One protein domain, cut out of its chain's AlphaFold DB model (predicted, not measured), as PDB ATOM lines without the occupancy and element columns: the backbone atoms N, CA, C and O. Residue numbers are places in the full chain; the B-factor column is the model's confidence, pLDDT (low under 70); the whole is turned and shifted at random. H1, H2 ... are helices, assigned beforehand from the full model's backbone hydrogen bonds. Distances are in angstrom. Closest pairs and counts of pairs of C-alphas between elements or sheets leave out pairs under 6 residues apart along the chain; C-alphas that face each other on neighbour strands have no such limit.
ATOM      1  N   ALA A   6     170.597 219.115 233.292       86.31
ATOM      2  CA  ALA A   6     171.260 219.725 234.435       86.31
ATOM      3  C   ALA A   6     170.756 221.154 234.685       86.31
ATOM      4  O   ALA A   6     170.325 221.449 235.792       86.31
ATOM      5  N   ASN A   7     170.690 221.997 233.649       89.12
ATOM      6  CA  ASN A   7     170.192 223.370 233.782       89.12
ATOM      7  C   ASN A   7     168.722 223.409 234.212       89.12
ATOM      8  O   ASN A   7     168.359 224.187 235.091       89.12
ATOM      9  N   ILE A   8     167.878 222.551 233.628       90.06
ATOM     10  CA  ILE A   8     166.459 222.471 234.001       90.06
ATOM     11  C   ILE A   8     166.313 222.012 235.458       90.06
ATOM     12  O   ILE A   8     165.549 222.603 236.218       90.06
ATOM     13  N   ARG A   9     167.069 220.985 235.863       91.00
ATOM     14  CA  ARG A   9     167.071 220.462 237.234       91.00
ATOM     15  C   ARG A   9     167.514 221.530 238.237       91.00
ATOM     16  O   ARG A   9     166.811 221.751 239.218       91.00
ATOM     17  N   SER A  10     168.618 222.229 237.965       90.25
ATOM     18  CA  SER A  10     169.126 223.302 238.827       90.25
ATOM     19  C   SER A  10     168.151 224.473 238.937       90.25
ATOM     20  O   SER A  10     167.924 224.975 240.034       90.25
ATOM     21  N   ASN A  11     167.518 224.876 237.832       91.56
ATOM     22  CA  ASN A  11     166.517 225.939 237.845       91.56
ATOM     23  C   ASN A  11     165.290 225.550 238.696       91.56
ATOM     24  O   ASN A  11     164.876 226.318 239.563       91.56
ATOM     25  N   LEU A  12     164.773 224.326 238.536       91.94
ATOM     26  CA  LEU A  12     163.655 223.814 239.337       91.94
ATOM     27  C   LEU A  12     164.004 223.681 240.829       91.94
ATOM     28  O   LEU A  12     163.165 223.976 241.683       91.94
ATOM     29  N   GLN A  13     165.240 223.288 241.153       92.56
ATOM     30  CA  GLN A  13     165.751 223.289 242.527       92.56
ATOM     31  C   GLN A  13     165.751 224.697 243.124       92.56
ATOM     32  O   GLN A  13     165.205 224.900 244.204       92.56
ATOM     33  N   GLN A  14     166.320 225.672 242.414       90.50
ATOM     34  CA  GLN A  14     166.502 227.030 242.932       90.50
ATOM     35  C   GLN A  14     165.201 227.838 242.988       90.50
ATOM     36  O   GLN A  14     164.957 228.533 243.969       90.50
ATOM     37  N   GLN A  15     164.365 227.768 241.948       90.81
ATOM     38  CA  GLN A  15     163.180 228.625 241.824       90.81
ATOM     39  C   GLN A  15     161.939 228.037 242.497       90.81
ATOM     40  O   GLN A  15     161.080 228.781 242.965       90.81
ATOM     41  N   HIS A  16     161.834 226.709 242.546       90.50
ATOM     42  CA  HIS A  16     160.634 226.020 243.024       90.50
ATOM     43  C   HIS A  16     160.889 225.134 244.247       90.50
ATOM     44  O   HIS A  16     159.972 224.449 244.701       90.50
ATOM     45  N   ASN A  17     162.110 225.166 244.795       90.56
ATOM     46  CA  ASN A  17     162.524 224.380 245.955       90.56
ATOM     47  C   ASN A  17     162.208 222.882 245.780       90.56
ATOM     48  O   ASN A  17     161.678 222.231 246.680       90.56
ATOM     49  N   ILE A  18     162.428 222.356 244.570       90.69
ATOM     50  CA  ILE A  18     162.188 220.946 244.245       90.69
ATOM     51  C   ILE A  18     163.441 220.160 244.586       90.69
ATOM     52  O   ILE A  18     164.445 220.278 243.888       90.69
ATOM     53  N   ASN A  19     163.382 219.332 245.624       89.62
ATOM     54  CA  ASN A  19     164.453 218.393 245.902       89.62
ATOM     55  C   ASN A  19     164.308 217.159 244.999       89.62
ATOM     56  O   ASN A  19     163.262 216.517 244.968       89.62
ATOM     57  N   PHE A  20     165.353 216.851 244.236       88.25
ATOM     58  CA  PHE A  20     165.380 215.692 243.340       88.25
ATOM     59  C   PHE A  20     165.950 214.440 244.013       88.25
ATOM     60  O   PHE A  20     165.870 213.363 243.427       88.25
ATOM     61  N   ASP A  21     166.511 214.577 245.214       88.56
ATOM     62  CA  ASP A  21     166.948 213.444 246.029       88.56
ATOM     63  C   ASP A  21     165.791 212.868 246.873       88.56
ATOM     64  O   ASP A  21     165.897 211.747 247.365       88.56
ATOM     65  N   ASP A  22     164.671 213.595 246.983       86.00
ATOM     66  CA  ASP A  22     163.440 213.141 247.639       86.00
ATOM     67  C   ASP A  22     162.516 212.364 246.683       86.00
ATOM     68  O   ASP A  22     162.581 212.478 245.453       86.00
ATOM     69  N   ASP A  23     161.580 211.606 247.261       89.12
ATOM     70  CA  ASP A  23     160.522 210.936 246.508       89.12
ATOM     71  C   ASP A  23     159.573 211.940 245.842       89.12
ATOM     72  O   ASP A  23     159.090 212.885 246.469       89.12
ATOM     73  N   PHE A  24     159.185 211.672 244.592       88.88
ATOM     74  CA  PHE A  24     158.227 212.498 243.840       88.88
ATOM     75  C   PHE A  24     156.907 212.744 244.597       88.88
ATOM     76  O   PHE A  24     156.297 213.803 244.465       88.88
ATOM     77  N   PHE A  25     156.463 211.778 245.406       88.12
ATOM     78  CA  PHE A  25     155.216 211.864 246.172       88.12
ATOM     79  C   PHE A  25     155.277 212.844 247.353       88.12
ATOM     80  O   PHE A  25     154.237 213.181 247.912       88.12
ATOM     81  N   THR A  26     156.467 213.331 247.711       91.19
ATOM     82  CA  THR A  26     156.644 214.392 248.714       91.19
ATOM     83  C   THR A  26     156.385 215.789 248.142       91.19
ATOM     84  O   THR A  26     156.205 216.749 248.895       91.19
ATOM     85  N   LEU A  27     156.332 215.913 246.808       89.81
ATOM     86  CA  LEU A  27     156.132 217.187 246.135       89.81
ATOM     87  C   LEU A  27     154.703 217.699 246.316       89.81
ATOM     88  O   LEU A  27     153.712 217.002 246.093       89.81
ATOM     89  N   ARG A  28     154.599 218.982 246.655       91.75
ATOM     90  CA  ARG A  28     153.328 219.695 246.783       91.75
ATOM     91  C   ARG A  28     152.827 220.157 245.422       91.75
ATOM     92  O   ARG A  28     153.586 220.307 244.464       91.75
ATOM     93  N   PHE A  29     151.544 220.499 245.365       90.50
ATOM     94  CA  PHE A  29     150.893 220.985 244.148       90.50
ATOM     95  C   PHE A  29     151.671 222.087 243.386       90.50
ATOM     96  O   PHE A  29     151.826 221.942 242.173       90.50
ATOM     97  N   PRO A  30     152.245 223.129 244.027       91.56
ATOM     98  CA  PRO A  30     153.021 224.147 243.305       91.56
ATOM     99  C   PRO A  30     154.270 223.591 242.604       91.56
ATOM    100  O   PRO A  30     154.586 223.998 241.489       91.56
ATOM    101  N   GLN A  31     154.952 222.627 243.230       92.50
ATOM    102  CA  GLN A  31     156.141 221.968 242.678       92.50
ATOM    103  C   GLN A  31     155.765 221.050 241.510       92.50
ATOM    104  O   GLN A  31     156.427 221.045 240.473       92.50
ATOM    105  N   LEU A  32     154.651 220.323 241.646       91.94
ATOM    106  CA  LEU A  32     154.092 219.504 240.570       91.94
ATOM    107  C   LEU A  32     153.701 220.354 239.356       91.94
ATOM    108  O   LEU A  32     153.975 219.962 238.220       91.94
ATOM    109  N   ASN A  33     153.097 221.523 239.585       93.00
ATOM    110  CA  ASN A  33     152.738 222.447 238.514       93.00
ATOM    111  C   ASN A  33     153.986 223.016 237.818       93.00
ATOM    112  O   ASN A  33     154.046 223.028 236.592       93.00
ATOM    113  N   ALA A  34     155.018 223.390 238.582       92.94
ATOM    114  CA  ALA A  34     156.292 223.846 238.028       92.94
ATOM    115  C   ALA A  34     156.972 222.776 237.155       92.94
ATOM    116  O   ALA A  34     157.421 223.077 236.049       92.94
ATOM    117  N   LEU A  35     156.985 221.511 237.595       92.81
ATOM    118  CA  LEU A  35     157.472 220.389 236.781       92.81
ATOM    119  C   LEU A  35     156.674 220.231 235.487       92.81
ATOM    120  O   LEU A  35     157.254 219.960 234.437       92.81
ATOM    121  N   HIS A  36     155.352 220.385 235.555       92.81
ATOM    122  CA  HIS A  36     154.485 220.279 234.386       92.81
ATOM    123  C   HIS A  36     154.788 221.393 233.372       92.81
ATOM    124  O   HIS A  36     154.990 221.114 232.189       92.81
ATOM    125  N   GLU A  37     154.873 222.643 233.824       92.31
ATOM    126  CA  GLU A  37     155.168 223.783 232.955       92.31
ATOM    127  C   GLU A  37     156.586 223.711 232.377       92.31
ATOM    128  O   GLU A  37     156.767 223.903 231.173       92.31
ATOM    129  N   ALA A  38     157.580 223.300 233.172       91.12
ATOM    130  CA  ALA A  38     158.933 223.057 232.677       91.12
ATOM    131  C   ALA A  38     158.970 221.934 231.627       91.12
ATOM    132  O   ALA A  38     159.629 222.086 230.595       91.12
ATOM    133  N   ALA A  39     158.220 220.843 231.836       91.69
ATOM    134  CA  ALA A  39     158.096 219.759 230.864       91.69
ATOM    135  C   ALA A  39     157.508 220.254 229.532       91.69
ATOM    136  O   ALA A  39     158.013 219.897 228.465       91.69
ATOM    137  N   LYS A  40     156.473 221.102 229.575       90.88
ATOM    138  CA  LYS A  40     155.883 221.716 228.375       90.88
ATOM    139  C   LYS A  40     156.862 222.663 227.685       90.88
ATOM    140  O   LYS A  40     157.071 222.536 226.479       90.88
ATOM    141  N   ALA A  41     157.493 223.565 228.437       90.00
ATOM    142  CA  ALA A  41     158.439 224.551 227.914       90.00
ATOM    143  C   ALA A  41     159.648 223.881 227.246       90.00
ATOM    144  O   ALA A  41     160.097 224.286 226.174       90.00
ATOM    145  N   CYS A  42     160.137 222.786 227.831       87.00
ATOM    146  CA  CYS A  42     161.209 221.993 227.250       87.00
ATOM    147  C   CYS A  42     160.703 220.941 226.248       87.00
ATOM    148  O   CYS A  42     161.471 220.058 225.871       87.00
ATOM    149  N   GLY A  43     159.432 220.969 225.839       88.50
ATOM    150  CA  GLY A  43     158.846 220.046 224.864       88.50
ATOM    151  C   GLY A  43     159.029 218.563 225.201       88.50
ATOM    152  O   GLY A  43     159.193 217.752 224.285       88.50
ATOM    153  N   TYR A  44     159.075 218.207 226.487       89.25
ATOM    154  CA  TYR A  44     159.123 216.820 226.933       89.25
ATOM    155  C   TYR A  44     157.776 216.148 226.657       89.25
ATOM    156  O   TYR A  44     156.714 216.674 226.991       89.25
ATOM    157  N   ARG A  45     157.820 214.964 226.047       86.12
ATOM    158  CA  ARG A  45     156.634 214.154 225.771       86.12
ATOM    159  C   ARG A  45     156.694 212.900 226.623       86.12
ATOM    160  O   ARG A  45     157.666 212.149 226.532       86.12
ATOM    161  N   LYS A  46     155.655 212.665 227.431       85.94
ATOM    162  CA  LYS A  46     155.530 211.388 228.138       85.94
ATOM    163  C   LYS A  46     155.400 210.241 227.120       85.94
ATOM    164  O   LYS A  46     154.859 210.467 226.034       85.94
ATOM    165  N   PRO A  47     155.827 209.017 227.460       85.88
ATOM    166  CA  PRO A  47     155.639 207.862 226.589       85.88
ATOM    167  C   PRO A  47     154.152 207.592 226.309       85.88
ATOM    168  O   PRO A  47     153.308 207.738 227.194       85.88
ATOM    169  N   GLN A  48     153.840 207.165 225.082       78.44
ATOM    170  CA  GLN A  48     152.473 207.112 224.533       78.44
ATOM    171  C   GLN A  48     151.526 206.137 225.266       78.44
ATOM    172  O   GLN A  48     150.312 206.266 225.152       78.44
ATOM    173  N   HIS A  49     152.064 205.240 226.101       82.31
ATOM    174  CA  HIS A  49     151.306 204.279 226.918       82.31
ATOM    175  C   HIS A  49     151.682 204.316 228.405       82.31
ATOM    176  O   HIS A  49     151.429 203.370 229.146       82.31
ATOM    177  N   ALA A  50     152.323 205.394 228.860       79.38
ATOM    178  CA  ALA A  50     152.716 205.500 230.252       79.38
ATOM    179  C   ALA A  50     151.569 206.018 231.134       79.38
ATOM    180  O   ALA A  50     151.036 207.120 230.928       79.38
ATOM    181  N   ASN A  51     151.240 205.230 232.159       78.06
ATOM    182  CA  ASN A  51     150.346 205.627 233.244       78.06
ATOM    183  C   ASN A  51     151.008 206.702 234.118       78.06
ATOM    184  O   ASN A  51     152.230 206.736 234.270       78.06
ATOM    185  N   GLY A  52     150.197 207.593 234.688       80.19
ATOM    186  CA  GLY A  52     150.664 208.680 235.552       80.19
ATOM    187  C   GLY A  52     150.788 210.045 234.864       80.19
ATOM    188  O   GLY A  52     150.554 210.209 233.658       80.19
ATOM    189  N   SER A  53     151.117 211.048 235.681       87.00
ATOM    190  CA  SER A  53     151.194 212.453 235.278       87.00
ATOM    191  C   SER A  53     152.464 212.753 234.479       87.00
ATOM    192  O   SER A  53     153.504 212.122 234.668       87.00
ATOM    193  N   LEU A  54     152.395 213.762 233.603       90.00
ATOM    194  CA  LEU A  54     153.564 214.261 232.868       90.00
ATOM    195  C   LEU A  54     154.707 214.641 233.823       90.00
ATOM    196  O   LEU A  54     155.856 214.314 233.548       90.00
ATOM    197  N   ALA A  55     154.375 215.264 234.959       90.38
ATOM    198  CA  ALA A  55     155.330 215.670 235.987       90.38
ATOM    199  C   ALA A  55     156.113 214.484 236.575       90.38
ATOM    200  O   ALA A  55     157.318 214.604 236.754       90.38
ATOM    201  N   CYS A  56     155.469 213.335 236.812       90.81
ATOM    202  CA  CYS A  56     156.139 212.134 237.329       90.81
ATOM    203  C   CYS A  56     157.189 211.605 236.339       90.81
ATOM    204  O   CYS A  56     158.355 211.406 236.685       90.81
ATOM    205  N   HIS A  57     156.802 211.464 235.068       90.94
ATOM    206  CA  HIS A  57     157.714 211.013 234.009       90.94
ATOM    207  C   HIS A  57     158.845 212.005 233.759       90.94
ATOM    208  O   HIS A  57     159.991 211.607 233.548       90.94
ATOM    209  N   PHE A  58     158.536 213.297 233.824       92.56
ATOM    210  CA  PHE A  58     159.529 214.345 233.665       92.56
ATOM    211  C   PHE A  58     160.521 214.388 234.832       92.56
ATOM    212  O   PHE A  58     161.726 214.466 234.603       92.56
ATOM    213  N   PHE A  59     160.044 214.245 236.070       92.25
ATOM    214  CA  PHE A  59     160.891 214.134 237.256       92.25
ATOM    215  C   PHE A  59     161.850 212.940 237.142       92.25
ATOM    216  O   PHE A  59     163.063 213.102 237.270       92.25
ATOM    217  N   ALA A  60     161.339 211.764 236.765       91.00
ATOM    218  CA  ALA A  60     162.169 210.586 236.512       91.00
ATOM    219  C   ALA A  60     163.177 210.806 235.365       91.00
ATOM    220  O   ALA A  60     164.319 210.355 235.435       91.00
ATOM    221  N   TYR A  61     162.786 211.520 234.306       90.25
ATOM    222  CA  TYR A  61     163.670 211.866 233.189       90.25
ATOM    223  C   TYR A  61     164.840 212.773 233.605       90.25
ATOM    224  O   TYR A  61     165.953 212.586 233.094       90.25
ATOM    225  N   LEU A  62     164.593 213.722 234.516       90.06
ATOM    226  CA  LEU A  62     165.607 214.617 235.085       90.06
ATOM    227  C   LEU A  62     166.522 213.908 236.098       90.06
ATOM    228  O   LEU A  62     167.679 214.302 236.236       90.06
ATOM    229  N   ASN A  63     166.034 212.848 236.754       89.25
ATOM    230  CA  ASN A  63     166.818 212.037 237.693       89.25
ATOM    231  C   ASN A  63     167.641 210.913 237.047       89.25
ATOM    232  O   ASN A  63     168.585 210.415 237.661       89.25
ATOM    233  N   LYS A  64     167.332 210.511 235.810       83.69
ATOM    234  CA  LYS A  64     168.157 209.547 235.065       83.69
ATOM    235  C   LYS A  64     169.506 210.167 234.673       83.69
ATOM    236  O   LYS A  64     169.515 211.145 233.919       83.69
TER     237      LYS A  64
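This is residues 6 to 64 of the 65 residues of an uncharacterized protein of Glaciimonas soli (UniProt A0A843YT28). Three short helices make a small cluster: H1 and H2 form a loose helical hairpin, and H3 packs crosswise on H2. Two long loops join them, and the second, residues 42 to 53, swings away from the helices. The printed part has 59 residues, is all helix in class with no named strand, and is compact, with a radius of gyration of the C-alphas of 10.5 A and spans of 31 by 22 by 21 A.

H1, residues 6 to 16, begins at C-alpha 6 (171.260, 219.725, 234.435) and is 15.0 A long. H2, residues 29 to 41, is 18.3 A long. H3, residues 54 to 63, is 14.3 A long and ends at C-alpha 63 (166.818, 212.037, 237.693).

H1 and H2, a hairpin, touch, with the closest C-alphas, His 16 and Gln 31, 6.1 A apart; they run opposite ways at 36 degrees, only just a steep tilt. H2 and H3 touch about perpendicular, at 80 degrees, with the closest C-alphas, His 36 and Ala 55, 5.0 A apart. H1 and H3 only just touch, only at their ends, with 3 pairs of C-alphas within 8 A, the closest Arg 9 and Leu 62 at 6.4 A. In H1, H2 and H3 every O i to N i+4 pair is within hydrogen-bond range.

The C-alphas farthest apart, Gln 14 and His 49, are 31.7 A apart. Both links are long, and the printed part has no cut. No printed residue is under 70 in pLDDT.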